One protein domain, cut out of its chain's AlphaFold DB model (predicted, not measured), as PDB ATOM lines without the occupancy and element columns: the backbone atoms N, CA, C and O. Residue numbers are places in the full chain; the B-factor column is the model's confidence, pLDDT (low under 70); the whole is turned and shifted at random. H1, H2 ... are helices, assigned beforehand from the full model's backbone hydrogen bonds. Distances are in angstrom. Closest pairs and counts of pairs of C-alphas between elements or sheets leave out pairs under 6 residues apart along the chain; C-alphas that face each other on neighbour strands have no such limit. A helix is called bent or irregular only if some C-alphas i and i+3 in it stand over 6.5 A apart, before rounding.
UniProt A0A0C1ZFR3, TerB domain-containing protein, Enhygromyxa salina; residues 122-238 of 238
ATOM      1  N   ALA A 122       6.308  48.149 -30.408       90.81
ATOM      2  CA  ALA A 122       7.460  47.338 -30.016       90.81
ATOM      3  C   ALA A 122       7.994  47.731 -28.631       90.81
ATOM      4  O   ALA A 122       8.176  46.865 -27.773       90.81
ATOM      5  N   ALA A 123       8.156  49.033 -28.372       90.56
ATOM      6  CA  ALA A 123       8.581  49.531 -27.066       90.56
ATOM      7  C   ALA A 123       7.573  49.168 -25.960       90.56
ATOM      8  O   ALA A 123       7.950  48.645 -24.912       90.56
ATOM      9  N   THR A 124       6.277  49.385 -26.213       92.25
ATOM     10  CA  THR A 124       5.202  49.057 -25.259       92.25
ATOM     11  C   THR A 124       5.168  47.562 -24.948       92.25
ATOM     12  O   THR A 124       5.033  47.164 -23.788       92.25
ATOM     13  N   ARG A 125       5.314  46.726 -25.978       92.56
ATOM     14  CA  ARG A 125       5.349  45.271 -25.855       92.56
ATOM     15  C   ARG A 125       6.544  44.818 -25.023       92.56
ATOM     16  O   ARG A 125       6.340  44.079 -24.064       92.56
ATOM     17  N   ALA A 126       7.746  45.301 -25.333       93.12
ATOM     18  CA  ALA A 126       8.958  44.958 -24.594       93.12
ATOM     19  C   ALA A 126       8.841  45.319 -23.103       93.12
ATOM     20  O   ALA A 126       9.168  44.507 -22.240       93.12
ATOM     21  N   GLU A 127       8.303  46.498 -22.779       94.44
ATOM     22  CA  GLU A 127       8.059  46.890 -21.386       94.44
ATOM     23  C   GLU A 127       7.110  45.944 -20.648       94.44
ATOM     24  O   GLU A 127       7.338  45.627 -19.481       94.44
ATOM     25  N   LEU A 128       6.027  45.520 -21.302       95.25
ATOM     26  CA  LEU A 128       5.041  44.630 -20.695       95.25
ATOM     27  C   LEU A 128       5.609  43.226 -20.516       95.25
ATOM     28  O   LEU A 128       5.477  42.665 -19.432       95.25
ATOM     29  N   VAL A 129       6.283  42.691 -21.534       95.06
ATOM     30  CA  VAL A 129       6.929  41.373 -21.488       95.06
ATOM     31  C   VAL A 129       7.969  41.327 -20.370       95.06
ATOM     32  O   VAL A 129       7.911  40.437 -19.522       95.06
ATOM     33  N   VAL A 130       8.860  42.319 -20.294       95.56
ATOM     34  CA  VAL A 130       9.873  42.385 -19.229       95.56
ATOM     35  C   VAL A 130       9.232  42.624 -17.861       95.56
ATOM     36  O   VAL A 130       9.635  42.008 -16.877       95.56
ATOM     37  N   GLY A 131       8.202  43.467 -17.776       95.00
ATOM     38  CA  GLY A 131       7.461  43.686 -16.536       95.00
ATOM     39  C   GLY A 131       6.826  42.403 -15.997       95.00
ATOM     40  O   GLY A 131       6.960  42.105 -14.809       95.00
ATOM     41  N   PHE A 132       6.182  41.616 -16.862       93.50
ATOM     42  CA  PHE A 132       5.627  40.316 -16.485       93.50
ATOM     43  C   PHE A 132       6.721  39.318 -16.116       93.50
ATOM     44  O   PHE A 132       6.586  38.639 -15.103       93.50
ATOM     45  N   ALA A 133       7.819  39.267 -16.873       92.81
ATOM     46  CA  ALA A 133       8.962  38.412 -16.560       92.81
ATOM     47  C   ALA A 133       9.537  38.711 -15.163       92.81
ATOM     48  O   ALA A 133       9.753  37.789 -14.380       92.81
ATOM     49  N   ALA A 134       9.711  39.989 -14.814       93.00
ATOM     50  CA  ALA A 134      10.187  40.403 -13.493       93.00
ATOM     51  C   ALA A 134       9.224  39.997 -12.367       93.00
ATOM     52  O   ALA A 134       9.663  39.562 -11.300       93.00
ATOM     53  N   ALA A 135       7.914  40.137 -12.598       90.75
ATOM     54  CA  ALA A 135       6.893  39.749 -11.632       90.75
ATOM     55  C   ALA A 135       6.814  38.222 -11.451       90.75
ATOM     56  O   ALA A 135       6.672  37.751 -10.323       90.75
ATOM     57  N   LEU A 136       6.968  37.451 -12.536       88.50
ATOM     58  CA  LEU A 136       7.039  35.987 -12.502       88.50
ATOM     59  C   LEU A 136       8.288  35.490 -11.760       88.50
ATOM     60  O   LEU A 136       8.180  34.626 -10.893       88.50
ATOM     61  N   ALA A 137       9.450  36.089 -12.022       87.50
ATOM     62  CA  ALA A 137      10.709  35.749 -11.354       87.50
ATOM     63  C   ALA A 137      10.718  36.057  -9.841       87.50
ATOM     64  O   ALA A 137      11.618  35.625  -9.132       87.50
ATOM     65  N   ASN A 138       9.740  36.818  -9.335       86.50
ATOM     66  CA  ASN A 138       9.648  37.225  -7.929       86.50
ATOM     67  C   ASN A 138       8.349  36.765  -7.241       86.50
ATOM     68  O   ASN A 138       7.966  37.325  -6.209       86.50
ATOM     69  N   LEU A 139       7.646  35.756  -7.768       83.81
ATOM     70  CA  LEU A 139       6.327  35.352  -7.251       83.81
ATOM     71  C   LEU A 139       6.308  34.959  -5.769       83.81
ATOM     72  O   LEU A 139       5.292  35.121  -5.086       83.81
ATOM     73  N   ASP A 140       7.395  34.396  -5.258       79.75
ATOM     74  CA  ASP A 140       7.554  34.001  -3.857       79.75
ATOM     75  C   ASP A 140       8.390  35.000  -3.036       79.75
ATOM     76  O   ASP A 140       8.640  34.763  -1.853       79.75
ATOM     77  N   GLY A 141       8.789  36.122  -3.644       78.69
ATOM     78  CA  GLY A 141       9.674  37.117  -3.046       78.69
ATOM     79  C   GLY A 141      11.129  36.658  -2.908       78.69
ATOM     80  O   GLY A 141      11.894  37.318  -2.201       78.69
ATOM     81  N   GLN A 142      11.516  35.543  -3.537       80.88
ATOM     82  CA  GLN A 142      12.888  35.042  -3.563       80.88
ATOM     83  C   GLN A 142      13.365  34.885  -5.003       80.88
ATOM     84  O   GLN A 142      12.998  33.938  -5.683       80.88
ATOM     85  N   LEU A 143      14.252  35.777  -5.438       83.06
ATOM     86  CA  LEU A 143      14.857  35.686  -6.760       83.06
ATOM     87  C   LEU A 143      15.889  34.547  -6.807       83.06
ATOM     88  O   LEU A 143      16.987  34.673  -6.246       83.06
ATOM     89  N   ALA A 144      15.562  33.445  -7.482       85.00
ATOM     90  CA  ALA A 144      16.521  32.378  -7.738       85.00
ATOM     91  C   ALA A 144      17.482  32.755  -8.879       85.00
ATOM     92  O   ALA A 144      17.128  33.449  -9.830       85.00
ATOM     93  N   SER A 145      18.711  32.227  -8.841       85.62
ATOM     94  CA  SER A 145      19.706  32.483  -9.897       85.62
ATOM     95  C   SER A 145      19.256  31.998 -11.281       85.62
ATOM     96  O   SER A 145      19.678  32.573 -12.280       85.62
ATOM     97  N   ALA A 146      18.441  30.941 -11.348       85.50
ATOM     98  CA  ALA A 146      17.908  30.425 -12.607       85.50
ATOM     99  C   ALA A 146      16.848  31.370 -13.200       85.50
ATOM    100  O   ALA A 146      16.901  31.668 -14.389       85.50
ATOM    101  N   GLU A 147      15.946  31.895 -12.366       85.56
ATOM    102  CA  GLU A 147      14.919  32.868 -12.763       85.56
ATOM    103  C   GLU A 147      15.565  34.185 -13.225       85.56
ATOM    104  O   GLU A 147      15.173  34.741 -14.249       85.56
ATOM    105  N   ALA A 148      16.620  34.639 -12.536       88.62
ATOM    106  CA  ALA A 148      17.405  35.803 -12.952       88.62
ATOM    107  C   ALA A 148      18.067  35.601 -14.327       88.62
ATOM    108  O   ALA A 148      17.958  36.461 -15.195       88.62
ATOM    109  N   ALA A 149      18.688  34.441 -14.567       89.81
ATOM    110  CA  ALA A 149      19.308  34.140 -15.858       89.81
ATOM    111  C   ALA A 149      18.279  34.052 -17.003       89.81
ATOM    112  O   ALA A 149      18.547  34.503 -18.118       89.81
ATOM    113  N   GLN A 150      17.093  33.496 -16.739       87.94
ATOM    114  CA  GLN A 150      15.996  33.458 -17.711       87.94
ATOM    115  C   GLN A 150      15.459  34.863 -18.022       87.94
ATOM    116  O   GLN A 150      15.198  35.177 -19.185       87.94
ATOM    117  N   PHE A 151      15.334  35.716 -17.001       91.75
ATOM    118  CA  PHE A 151      14.962  37.117 -17.164       91.75
ATOM    119  C   PHE A 151      15.980  37.877 -18.023       91.75
ATOM    120  O   PHE A 151      15.582  38.525 -18.992       91.75
ATOM    121  N   ASP A 152      17.276  37.754 -17.722       91.19
ATOM    122  CA  ASP A 152      18.341  38.426 -18.474       91.19
ATOM    123  C   ASP A 152      18.344  37.978 -19.942       91.19
ATOM    124  O   ASP A 152      18.342  38.812 -20.846       91.19
ATOM    125  N   SER A 153      18.220  36.671 -20.200       89.88
ATOM    126  CA  SER A 153      18.135  36.132 -21.565       89.88
ATOM    127  C   SER A 153      16.881  36.592 -22.324       89.88
ATOM    128  O   SER A 153      16.899  36.741 -23.550       89.88
ATOM    129  N   LEU A 154      15.761  36.821 -21.632       91.06
ATOM    130  CA  LEU A 154      14.579  37.428 -22.241       91.06
ATOM    131  C   LEU A 154      14.822  38.906 -22.560       91.06
ATOM    132  O   LEU A 154      14.573  39.319 -23.692       91.06
ATOM    133  N   LEU A 155      15.344  39.674 -21.605       92.38
ATOM    134  CA  LEU A 155      15.634  41.096 -21.769       92.38
ATOM    135  C   LEU A 155      16.648  41.345 -22.894       92.38
ATOM    136  O   LEU A 155      16.513  42.312 -23.643       92.38
ATOM    137  N   GLU A 156      17.628  40.456 -23.058       89.12
ATOM    138  CA  GLU A 156      18.632  40.552 -24.117       89.12
ATOM    139  C   GLU A 156      18.044  40.485 -25.533       89.12
ATOM    140  O   GLU A 156      18.585  41.105 -26.452       89.12
ATOM    141  N   ARG A 157      16.925  39.770 -25.693       86.56
ATOM    142  CA  ARG A 157      16.215  39.588 -26.968       86.56
ATOM    143  C   ARG A 157      15.180  40.677 -27.246       86.56
ATOM    144  O   ARG A 157      14.573  40.665 -28.313       86.56
ATOM    145  N   MET A 158      14.925  41.573 -26.293       89.38
ATOM    146  CA  MET A 158      13.927  42.622 -26.471       89.38
ATOM    147  C   MET A 158      14.452  43.731 -27.394       89.38
ATOM    148  O   MET A 158      15.586  44.185 -27.193       89.38
ATOM    149  N   PRO A 159      13.619  44.224 -28.334       86.31
ATOM    150  CA  PRO A 159      13.957  45.325 -29.233       86.31
ATOM    151  C   PRO A 159      13.908  46.657 -28.471       86.31
ATOM    152  O   PRO A 159      12.970  47.446 -28.592       86.31
ATOM    153  N   VAL A 160      14.893  46.884 -27.600       89.50
ATOM    154  CA  VAL A 160      15.015  48.078 -26.755       89.50
ATOM    155  C   VAL A 160      16.453  48.574 -26.733       89.50
ATOM    156  O   VAL A 160      17.389  47.781 -26.637       89.50
ATOM    157  N   SER A 161      16.605  49.901 -26.734       88.12
ATOM    158  CA  SER A 161      17.916  50.546 -26.686       88.12
ATOM    159  C   SER A 161      18.709  50.131 -25.448       88.12
ATOM    160  O   SER A 161      18.137  49.806 -24.405       88.12
ATOM    161  N   VAL A 162      20.041  50.224 -25.517       88.19
ATOM    162  CA  VAL A 162      20.935  49.907 -24.386       88.19
ATOM    163  C   VAL A 162      20.536  50.668 -23.116       88.19
ATOM    164  O   VAL A 162      20.469  50.084 -22.036       88.19
ATOM    165  N   ALA A 163      20.211  51.958 -23.239       90.12
ATOM    166  CA  ALA A 163      19.766  52.769 -22.107       90.12
ATOM    167  C   ALA A 163      18.456  52.235 -21.508       90.12
ATOM    168  O   ALA A 163      18.359  52.054 -20.293       90.12
ATOM    169  N   ARG A 164      17.470  51.910 -22.354       92.38
ATOM    170  CA  ARG A 164      16.184  51.374 -21.894       92.38
ATOM    171  C   ARG A 164      16.330  49.977 -21.295       92.38
ATOM    172  O   ARG A 164      15.663  49.665 -20.315       92.38
ATOM    173  N   ARG A 165      17.237  49.159 -21.827       93.62
ATOM    174  CA  ARG A 165      17.570  47.831 -21.299       93.62
ATOM    175  C   ARG A 165      18.076  47.905 -19.858       93.62
ATOM    176  O   ARG A 165      17.635  47.127 -19.021       93.62
ATOM    177  N   VAL A 166      18.940  48.877 -19.554       93.44
ATOM    178  CA  VAL A 166      19.435  49.129 -18.185       93.44
ATOM    179  C   VAL A 166      18.299  49.546 -17.248       93.44
ATOM    180  O   VAL A 166      18.252  49.109 -16.104       93.44
ATOM    181  N   GLU A 167      17.359  50.369 -17.710       94.56
ATOM    182  CA  GLU A 167      16.190  50.744 -16.902       94.56
ATOM    183  C   GLU A 167      15.267  49.547 -16.643       94.56
ATOM    184  O   GLU A 167      14.770  49.368 -15.532       94.56
ATOM    185  N   LEU A 168      15.052  48.717 -17.663       95.69
ATOM    186  CA  LEU A 168      14.198  47.538 -17.585       95.69
ATOM    187  C   LEU A 168      14.797  46.428 -16.715       95.69
ATOM    188  O   LEU A 168      14.044  45.746 -16.020       95.69
ATOM    189  N   SER A 169      16.125  46.279 -16.665       94.69
ATOM    190  CA  SER A 169      16.766  45.293 -15.782       94.69
ATOM    191  C   SER A 169      16.520  45.581 -14.298       94.69
ATOM    192  O   SER A 169      16.427  44.658 -13.487       94.69
ATOM    193  N   MET A 170      16.313  46.851 -13.931       94.25
ATOM    194  CA  MET A 170      15.991  47.245 -12.557       94.25
ATOM    195  C   MET A 170      14.632  46.716 -12.080       94.25
ATOM    196  O   MET A 170      14.426  46.592 -10.869       94.25
ATOM    197  N   LEU A 171      13.722  46.365 -13.000       94.38
ATOM    198  CA  LEU A 171      12.427  45.774 -12.651       94.38
ATOM    199  C   LEU A 171      12.586  44.442 -11.918       94.38
ATOM    200  O   LEU A 171      11.741  44.117 -11.090       94.38
ATOM    201  N   LEU A 172      13.681  43.713 -12.137       91.19
ATOM    202  CA  LEU A 172      13.938  42.455 -11.438       91.19
ATOM    203  C   LEU A 172      14.053  42.634  -9.913       91.19
ATOM    204  O   LEU A 172      13.687  41.739  -9.158       91.19
ATOM    205  N   TYR A 173      14.521  43.800  -9.456       90.00
ATOM    206  CA  TYR A 173      14.673  44.129  -8.032       90.00
ATOM    207  C   TYR A 173      13.466  44.870  -7.444       90.00
ATOM    208  O   TYR A 173      13.322  44.959  -6.226       90.00
ATOM    209  N   SER A 174      12.617  45.434  -8.302       89.88
ATOM    210  CA  SER A 174      11.404  46.155  -7.920       89.88
ATOM    211  C   SER A 174      10.282  45.805  -8.901       89.88
ATOM    212  O   SER A 174       9.916  46.646  -9.732       89.88
ATOM    213  N   PRO A 175       9.756  44.568  -8.838       90.44
ATOM    214  CA  PRO A 175       8.823  44.068  -9.831       90.44
ATOM    215  C   PRO A 175       7.514  44.869  -9.824       90.44
ATOM    216  O   PRO A 175       7.018  45.247  -8.756       90.44
ATOM    217  N   PRO A 176       6.938  45.138 -11.007       90.75
ATOM    218  CA  PRO A 176       5.647  45.799 -11.109       90.75
ATOM    219  C   PRO A 176       4.505  44.907 -10.604       90.75
ATOM    220  O   PRO A 176       4.580  43.679 -10.626       90.75
ATOM    221  N   ASP A 177       3.413  45.539 -10.174       89.50
ATOM    222  CA  ASP A 177       2.210  44.836  -9.723       89.50
ATOM    223  C   ASP A 177       1.468  44.179 -10.902       89.50
ATOM    224  O   ASP A 177       1.174  44.826 -11.912       89.50
ATOM    225  N   LEU A 178       1.115  42.897 -10.754       88.25
ATOM    226  CA  LEU A 178       0.469  42.106 -11.809       88.25
ATOM    227  C   LEU A 178      -0.876  42.696 -12.259       88.25
ATOM    228  O   LEU A 178      -1.184  42.657 -13.450       88.25
ATOM    229  N   LYS A 179      -1.664  43.296 -11.353       89.12
ATOM    230  CA  LYS A 179      -2.955  43.908 -11.720       89.12
ATOM    231  C   LYS A 179      -2.751  45.173 -12.537       89.12
ATOM    232  O   LYS A 179      -3.504  45.416 -13.479       89.12
ATOM    233  N   GLN A 180      -1.732  45.968 -12.207       90.56
ATOM    234  CA  GLN A 180      -1.372  47.140 -13.004       90.56
ATOM    235  C   GLN A 180      -0.920  46.743 -14.412       90.56
ATOM    236  O   GLN A 180      -1.369  47.345 -15.388       90.56
ATOM    237  N   LEU A 181      -0.072  45.718 -14.530       91.25
ATOM    238  CA  LEU A 181       0.375  45.210 -15.827       91.25
ATOM    239  C   LEU A 181      -0.787  44.633 -16.644       91.25
ATOM    240  O   LEU A 181      -0.933  44.972 -17.817       91.25
ATOM    241  N   GLY A 182      -1.647  43.824 -16.021       89.94
ATOM    242  CA  GLY A 182      -2.836  43.264 -16.659       89.94
ATOM    243  C   GLY A 182      -3.793  44.346 -17.162       89.94
ATOM    244  O   GLY A 182      -4.234  44.294 -18.306       89.94
ATOM    245  N   GLY A 183      -4.028  45.394 -16.365       90.31
ATOM    246  CA  GLY A 183      -4.836  46.545 -16.776       90.31
ATOM    247  C   GLY A 183      -4.233  47.337 -17.941       90.31
ATOM    248  O   GLY A 183      -4.967  47.757 -18.835       90.31
ATOM    249  N   ARG A 184      -2.901  47.509 -17.974       92.94
ATOM    250  CA  ARG A 184      -2.204  48.108 -19.128       92.94
ATOM    251  C   ARG A 184      -2.367  47.245 -20.377       92.94
ATOM    252  O   ARG A 184      -2.661  47.783 -21.437       92.94
ATOM    253  N   LEU A 185      -2.202  45.930 -20.247       92.25
ATOM    254  CA  LEU A 185      -2.327  44.988 -21.357       92.25
ATOM    255  C   LEU A 185      -3.761  44.957 -21.913       92.25
ATOM    256  O   LEU A 185      -3.951  45.003 -23.125       92.25
ATOM    257  N   ALA A 186      -4.774  44.976 -21.043       92.50
ATOM    258  CA  ALA A 186      -6.188  44.988 -21.427       92.50
ATOM    259  C   ALA A 186      -6.611  46.222 -22.243       92.50
ATOM    260  O   ALA A 186      -7.631  46.179 -22.929       92.50
ATOM    261  N   ALA A 187      -5.855  47.320 -22.165       92.19
ATOM    262  CA  ALA A 187      -6.118  48.539 -22.924       92.19
ATOM    263  C   ALA A 187      -5.579  48.494 -24.368       92.19
ATOM    264  O   ALA A 187      -5.869  49.405 -25.139       92.19
ATOM    265  N   LEU A 188      -4.792  47.474 -24.726       91.69
ATOM    266  CA  LEU A 188      -4.189  47.324 -26.056       91.69
ATOM    267  C   LEU A 188      -5.094  46.537 -27.010       91.69
ATOM    268  O   LEU A 188      -6.077  45.940 -26.579       91.69
ATOM    269  N   GLU A 189      -4.757  46.499 -28.295       90.19
ATOM    270  CA  GLU A 189      -5.463  45.666 -29.278       90.19
ATOM    271  C   GLU A 189      -5.236  44.162 -29.019       90.19
ATOM    272  O   GLU A 189      -4.164  43.794 -28.521       90.19
ATOM    273  N   PRO A 190      -6.212  43.282 -29.327       89.00
ATOM    274  CA  PRO A 190      -6.141  41.846 -29.038       89.00
ATOM    275  C   PRO A 190      -4.849  41.166 -29.506       89.00
ATOM    276  O   PRO A 190      -4.270  40.370 -28.766       89.00
ATOM    277  N   GLU A 191      -4.356  41.524 -30.688       86.19
ATOM    278  CA  GLU A 191      -3.145  40.960 -31.285       86.19
ATOM    279  C   GLU A 191      -1.911  41.244 -30.417       86.19
ATOM    280  O   GLU A 191      -1.085  40.358 -30.195       86.19
ATOM    281  N   ILE A 192      -1.813  42.453 -29.854       88.06
ATOM    282  CA  ILE A 192      -0.709  42.833 -28.962       88.06
ATOM    283  C   ILE A 192      -0.813  42.071 -27.636       88.06
ATOM    284  O   ILE A 192       0.206  41.649 -27.084       88.06
ATOM    285  N   ARG A 193      -2.037  41.845 -27.137       92.69
ATOM    286  CA  ARG A 193      -2.261  41.085 -25.897       92.69
ATOM    287  C   ARG A 193      -1.750  39.659 -26.015       92.69
ATOM    288  O   ARG A 193      -1.000  39.197 -25.157       92.69
ATOM    289  N   GLU A 194      -2.121  38.992 -27.101       90.81
ATOM    290  CA  GLU A 194      -1.651  37.640 -27.394       90.81
ATOM    291  C   GLU A 194      -0.138  37.605 -27.617       90.81
ATOM    292  O   GLU A 194       0.535  36.720 -27.090       90.81
ATOM    293  N   ALA A 195       0.415  38.588 -28.331       88.69
ATOM    294  CA  ALA A 195       1.843  38.659 -28.615       88.69
ATOM    295  C   ALA A 195       2.703  38.837 -27.351       88.69
ATOM    296  O   ALA A 195       3.825  38.330 -27.311       88.69
ATOM    297  N   VAL A 196       2.212  39.551 -26.331       92.31
ATOM    298  CA  VAL A 196       2.877  39.656 -25.018       92.31
ATOM    299  C   VAL A 196       2.818  38.320 -24.277       92.31
ATOM    300  O   VAL A 196       3.845  37.845 -23.799       92.31
ATOM    301  N   LEU A 197       1.641  37.686 -24.203       91.69
ATOM    302  CA  LEU A 197       1.491  36.396 -23.517       91.69
ATOM    303  C   LEU A 197       2.339  35.299 -24.167       91.69
ATOM    304  O   LEU A 197       2.968  34.516 -23.459       91.69
ATOM    305  N   TYR A 198       2.407  35.273 -25.498       90.31
ATOM    306  CA  TYR A 198       3.250  34.336 -26.237       90.31
ATOM    307  C   TYR A 198       4.736  34.470 -25.876       90.31
ATOM    308  O   TYR A 198       5.416  33.466 -25.708       90.31
ATOM    309  N   GLU A 199       5.250  35.692 -25.699       89.38
ATOM    310  CA  GLU A 199       6.660  35.900 -25.331       89.38
ATOM    311  C   GLU A 199       6.975  35.571 -23.871       89.38
ATOM    312  O   GLU A 199       8.114  35.234 -23.548       89.38
ATOM    313  N   VAL A 200       5.973  35.635 -22.994       90.00
ATOM    314  CA  VAL A 200       6.109  35.274 -21.577       90.00
ATOM    315  C   VAL A 200       5.986  33.758 -21.362       90.00
ATOM    316  O   VAL A 200       6.590  33.216 -20.437       90.00
ATOM    317  N   ALA A 201       5.248  33.051 -22.222       89.12
ATOM    318  CA  ALA A 201       4.969  31.623 -22.077       89.12
ATOM    319  C   ALA A 201       6.215  30.716 -21.906       89.12
ATOM    320  O   ALA A 201       6.166  29.836 -21.041       89.12
ATOM    321  N   PRO A 202       7.355  30.925 -22.608       86.75
ATOM    322  CA  PRO A 202       8.559  30.118 -22.408       86.75
ATOM    323  C   PRO A 202       9.112  30.183 -20.979       86.75
ATOM    324  O   PRO A 202       9.624  29.185 -20.481       86.75
ATOM    325  N   LEU A 203       8.982  31.328 -20.294       85.12
ATOM    326  CA  LEU A 203       9.410  31.464 -18.895       85.12
ATOM    327  C   LEU A 203       8.565  30.592 -17.963       85.12
ATOM    328  O   LEU A 203       9.076  29.974 -17.035       85.12
ATOM    329  N   VAL A 204       7.262  30.520 -18.235       86.19
ATOM    330  CA  VAL A 204       6.320  29.716 -17.452       86.19
ATOM    331  C   VAL A 204       6.574  28.223 -17.663       86.19
ATOM    332  O   VAL A 204       6.520  27.454 -16.705       86.19
ATOM    333  N   GLN A 205       6.880  27.811 -18.898       82.56
ATOM    334  CA  GLN A 205       7.215  26.420 -19.226       82.56
ATOM    335  C   GLN A 205       8.560  25.977 -18.642       82.56
ATOM    336  O   GLN A 205       8.694  24.836 -18.204       82.56
ATOM    337  N   ALA A 206       9.545  26.875 -18.607       78.50
ATOM    338  CA  ALA A 206      10.877  26.587 -18.084       78.50
ATOM    339  C   ALA A 206      10.963  26.602 -16.546       78.50
ATOM    340  O   ALA A 206      12.024  26.286 -16.006       78.50
ATOM    341  N   SER A 207       9.896  26.982 -15.831       74.19
ATOM    342  CA  SER A 207       9.906  26.997 -14.365       74.19
ATOM    343  C   SER A 207       9.742  25.594 -13.772       74.19
ATOM    344  O   SER A 207       8.752  24.896 -14.012       74.19
ATOM    345  N   ASP A 208      10.665  25.228 -12.877       65.94
ATOM    346  CA  ASP A 208      10.602  24.013 -12.051       65.94
ATOM    347  C   ASP A 208       9.368  23.980 -11.122       65.94
ATOM    348  O   ASP A 208       8.987  22.926 -10.604       65.94
ATOM    349  N   ARG A 209       8.725  25.133 -10.894       63.53
ATOM    350  CA  ARG A 209       7.575  25.327  -9.991       63.53
ATOM    351  C   ARG A 209       6.226  25.340 -10.726       63.53
ATOM    352  O   ARG A 209       5.208  25.691 -10.125       63.53
ATOM    353  N   GLY A 210       6.218  24.879 -11.980       66.62
ATOM    354  CA  GLY A 210       5.274  25.240 -13.040       66.62
ATOM    355  C   GLY A 210       3.771  25.309 -12.740       66.62
ATOM    356  O   GLY A 210       3.068  25.975 -13.487       66.62
ATOM    357  N   ASP A 211       3.223  24.700 -11.688       80.62
ATOM    358  CA  ASP A 211       1.797  24.861 -11.358       80.62
ATOM    359  C   ASP A 211       1.451  26.283 -10.892       80.62
ATOM    360  O   ASP A 211       0.368  26.788 -11.206       80.62
ATOM    361  N   ARG A 212       2.363  26.956 -10.178       84.00
ATOM    362  CA  ARG A 212       2.118  28.315  -9.674       84.00
ATOM    363  C   ARG A 212       2.266  29.359 -10.778       84.00
ATOM    364  O   ARG A 212       1.407  30.229 -10.906       84.00
ATOM    365  N   GLU A 213       3.305  29.260 -11.593       85.69
ATOM    366  CA  GLU A 213       3.546  30.142 -12.736       85.69
ATOM    367  C   GLU A 213       2.456  29.975 -13.792       85.69
ATOM    368  O   GLU A 213       1.985  30.973 -14.330       85.69
ATOM    369  N   ARG A 214       1.981  28.743 -14.038       88.75
ATOM    370  CA  ARG A 214       0.824  28.497 -14.916       88.75
ATOM    371  C   ARG A 214      -0.442  29.165 -14.391       88.75
ATOM    372  O   ARG A 214      -1.180  29.762 -15.171       88.75
ATOM    373  N   ALA A 215      -0.696  29.098 -13.082       89.12
ATOM    374  CA  ALA A 215      -1.843  29.778 -12.485       89.12
ATOM    375  C   ALA A 215      -1.754  31.302 -12.669       89.12
ATOM    376  O   ALA A 215      -2.734  31.922 -13.081       89.12
ATOM    377  N   VAL A 216      -0.575  31.892 -12.444       88.00
ATOM    378  CA  VAL A 216      -0.349  33.331 -12.659       88.00
ATOM    379  C   VAL A 216      -0.474  33.695 -14.134       88.00
ATOM    380  O   VAL A 216      -1.095  34.699 -14.458       88.00
ATOM    381  N   PHE A 217       0.045  32.878 -15.048       90.88
ATOM    382  CA  PHE A 217      -0.119  33.093 -16.483       90.88
ATOM    383  C   PHE A 217      -1.597  33.157 -16.891       90.88
ATOM    384  O   PHE A 217      -1.999  34.036 -17.653       90.88
ATOM    385  N   HIS A 218      -2.432  32.267 -16.348       91.75
ATOM    386  CA  HIS A 218      -3.871  32.306 -16.592       91.75
ATOM    387  C   HIS A 218      -4.559  33.514 -15.937       91.75
ATOM    388  O   HIS A 218      -5.434  34.102 -16.568       91.75
ATOM    389  N   GLU A 219      -4.143  33.929 -14.735       90.56
ATOM    390  CA  GLU A 219      -4.617  35.177 -14.110       90.56
ATOM    391  C   GLU A 219      -4.269  36.396 -14.976       90.56
ATOM    392  O   GLU A 219      -5.103  37.273 -15.200       90.56
ATOM    393  N   LEU A 220      -3.058  36.436 -15.531       87.62
ATOM    394  CA  LEU A 220      -2.626  37.490 -16.446       87.62
ATOM    395  C   LEU A 220      -3.449  37.513 -17.730       87.62
ATOM    396  O   LEU A 220      -3.858  38.587 -18.171       87.62
ATOM    397  N   ALA A 221      -3.716  36.344 -18.311       90.50
ATOM    398  CA  ALA A 221      -4.572  36.234 -19.482       90.50
ATOM    399  C   ALA A 221      -5.998  36.727 -19.192       90.50
ATOM    400  O   ALA A 221      -6.554  37.483 -19.988       90.50
ATOM    401  N   GLU A 222      -6.563  36.377 -18.033       92.50
ATOM    402  CA  GLU A 222      -7.873  36.865 -17.598       92.50
ATOM    403  C   GLU A 222      -7.881  38.391 -17.440       92.50
ATOM    404  O   GLU A 222      -8.755  39.065 -17.990       92.50
ATOM    405  N   LEU A 223      -6.877  38.953 -16.759       89.00
ATOM    406  CA  LEU A 223      -6.736  40.401 -16.590       89.00
ATOM    407  C   LEU A 223      -6.581  41.129 -17.928       89.00
ATOM    408  O   LEU A 223      -7.099  42.231 -18.077       89.00
ATOM    409  N   ALA A 224      -5.914  40.507 -18.902       87.25
ATOM    410  CA  ALA A 224      -5.762  41.007 -20.266       87.25
ATOM    411  C   ALA A 224      -7.011  40.796 -21.146       87.25
ATOM    412  O   ALA A 224      -7.018  41.184 -22.316       87.25
ATOM    413  N   ALA A 225      -8.070  40.178 -20.617       89.19
ATOM    414  CA  ALA A 225      -9.248  39.760 -21.370       89.19
ATOM    415  C   ALA A 225      -8.915  38.854 -22.575       89.19
ATOM    416  O   ALA A 225      -9.555  38.939 -23.626       89.19
ATOM    417  N   VAL A 226      -7.917  37.980 -22.420       89.00
ATOM    418  CA  VAL A 226      -7.599  36.901 -23.361       89.00
ATOM    419  C   VAL A 226      -8.359  35.639 -22.928       89.00
ATOM    420  O   VAL A 226      -8.259  35.239 -21.765       89.00
ATOM    421  N   PRO A 227      -9.133  34.989 -23.819       91.38
ATOM    422  CA  PRO A 227      -9.897  33.794 -23.467       91.38
ATOM    423  C   PRO A 227      -9.018  32.672 -22.901       91.38
ATOM    424  O   PRO A 227      -7.926  32.415 -23.402       91.38
ATOM    425  N   ALA A 228      -9.523  31.946 -21.899       90.38
ATOM    426  CA  ALA A 228      -8.768  30.891 -21.217       90.38
ATOM    427  C   ALA A 228      -8.271  29.782 -22.164       90.38
ATOM    428  O   ALA A 228      -7.151  29.297 -22.010       90.38
ATOM    429  N   ASP A 229      -9.079  29.403 -23.160       91.62
ATOM    430  CA  ASP A 229      -8.679  28.409 -24.161       91.62
ATOM    431  C   ASP A 229      -7.529  28.922 -25.028       91.62
ATOM    432  O   ASP A 229      -6.559  28.203 -25.252       91.62
ATOM    433  N   ARG A 230      -7.572  30.204 -25.410       90.56
ATOM    434  CA  ARG A 230      -6.496  30.842 -26.168       90.56
ATOM    435  C   ARG A 230      -5.209  30.937 -25.354       90.56
ATOM    436  O   ARG A 230      -4.139  30.634 -25.865       90.56
ATOM    437  N   ALA A 231      -5.305  31.301 -24.078       89.44
ATOM    438  CA  ALA A 231      -4.158  31.321 -23.175       89.44
ATOM    439  C   ALA A 231      -3.507  29.932 -23.053       89.44
ATOM    440  O   ALA A 231      -2.285  29.818 -23.098       89.44
ATOM    441  N   ARG A 232      -4.315  28.868 -22.956       89.62
ATOM    442  CA  ARG A 232      -3.812  27.488 -22.928       89.62
ATOM    443  C   ARG A 232      -3.061  27.133 -24.214       89.62
ATOM    444  O   ARG A 232      -1.943  26.642 -24.131       89.62
ATOM    445  N   GLU A 233      -3.627  27.454 -25.377       89.56
ATOM    446  CA  GLU A 233      -2.957  27.239 -26.668       89.56
ATOM    447  C   GLU A 233      -1.616  27.976 -26.764       89.56
ATOM    448  O   GLU A 233      -0.647  27.419 -27.271       89.56
ATOM    449  N   LEU A 234      -1.550  29.226 -26.297       87.62
ATOM    450  CA  LEU A 234      -0.311  30.008 -26.310       87.62
ATOM    451  C   LEU A 234       0.772  29.362 -25.441       87.62
ATOM    452  O   LEU A 234       1.934  29.361 -25.833       87.62
ATOM    453  N   LEU A 235       0.389  28.785 -24.302       85.75
ATOM    454  CA  LEU A 235       1.309  28.090 -23.409       85.75
ATOM    455  C   LEU A 235       1.808  26.754 -23.993       85.75
ATOM    456  O   LEU A 235       2.936  26.357 -23.726       85.75
ATOM    457  N   GLU A 236       0.980  26.051 -24.764       84.50
ATOM    458  CA  GLU A 236       1.309  24.744 -25.364       84.50
ATOM    459  C   GLU A 236       2.141  24.845 -26.655       84.50
ATOM    460  O   GLU A 236       2.668  23.839 -27.127       84.50
ATOM    461  N   ARG A 237       2.234  26.041 -27.250       76.19
ATOM    462  CA  ARG A 237       2.899  26.288 -28.542       76.19
ATOM    463  C   ARG A 237       4.381  26.655 -28.451       76.19
ATOM    464  O   ARG A 237       5.006  26.788 -29.502       76.19
ATOM    465  N   VAL A 238       4.905  26.863 -27.246       66.00
ATOM    466  CA  VAL A 238       6.294  27.280 -26.979       66.00
ATOM    467  C   VAL A 238       7.180  26.137 -26.521       66.00
ATOM    468  O   VAL A 238       6.674  25.232 -25.824       66.00
TER     469      VAL A 238
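Overview. This is residues 122 to 238 of the 238 residues of the protein "TerB domain-containing protein" of Enhygromyxa salina (UniProt A0A0C1ZFR3). H1 stands in the middle of a rounded, compact all-helix body: H2 and H3 pack on one side of it and make with it a three-helix bundle, up and down, each helix running against the one before. On the other side lie H4 and the helical hairpin H5 and H6, with the short H7 packed slantwise on that hairpin, away from H1. The printed part has 117 residues with seven named helices, H1 to H7 in order along the chain, and no named strand. The radius of gyration of the C-alphas is 12.9 A, and the C-alphas span 35 by 30 by 24 A.

Arrangement. Begin with H1, residues 122 to 136, the hub, which touches four other helices. Next comes H2, residues 145 to 156; its residues 151 to 155 alone touch residues 130 to 134 of H1, closest at the C-alphas of Ala 133 and Phe 151, 6.2 A apart, and the two form a hairpin at a shallow tilt of 2 degrees, opposite ways. H3, residues 162 to 172, forms a hairpin with H2, their closest C-alphas being those of Leu 155 and Arg 165 at 7.0 A. H3 also touches H1, where the closest C-alphas, those of Ala 134 and Leu 172, are 4.7 A apart. H4, residues 178 to 186, is apart from H3 and touches H1 at a shallow tilt of 28 degrees, opposite ways, closest at the C-alphas of Leu 128 and Leu 181, 6.8 A. Look at H5, residues 190 to 205, for a kink of 32 degrees near residue 199; it is irregular, but only just, with C-alphas 199 and 202 at 6.8 A. It touches H1 at the C-alphas of Val 129 and Val 196, 5.6 A, at a tilt of 37 degrees, only just steep. H6, residues 211 to 223, forms a hairpin with H5, closest at the C-alphas of Val 204 and Glu 213, 5.5 A, and its residues 220 to 223 alone touch H4. H7, residues 228 to 236, touches H5 at a steep tilt of 50 degrees, closest at the C-alphas of Ala 201 and Leu 235, 5.3 A. H7 is apart from H1. In H1, H2, H4, H6 and H7 every O i to N i+4 pair is within hydrogen-bond range; in H3 it is 4 of 7 and in H5 9 of 12.

Along the chain. Find C-alpha 122 at (7.460, 47.338, -30.016); from there H1 runs 20.9 A to C-alpha 136. H2 measures 16.4 A, H3 16.5 A and H4 12.0 A. H5, the longest by residues, starts from C-alpha 190 at (-6.141, 41.846, -29.038) and covers 22.6 A. H6 measures 18.5 A, and H7 runs 12.5 A to C-alpha 236 at (1.309, 24.744, -25.364).

Size, cuts and confidence. The C-alphas farthest apart, those of Ala 163 and Asp 229, are 37.5 A apart. The printed part has no cut and ends at the chain's last residue, Val 238. No link is long: that from H1 to H2 is short, and the other five are tight. The mean pLDDT of the printed part is 88.4; look for values under 70 at residues 208 to 210 and residue 238.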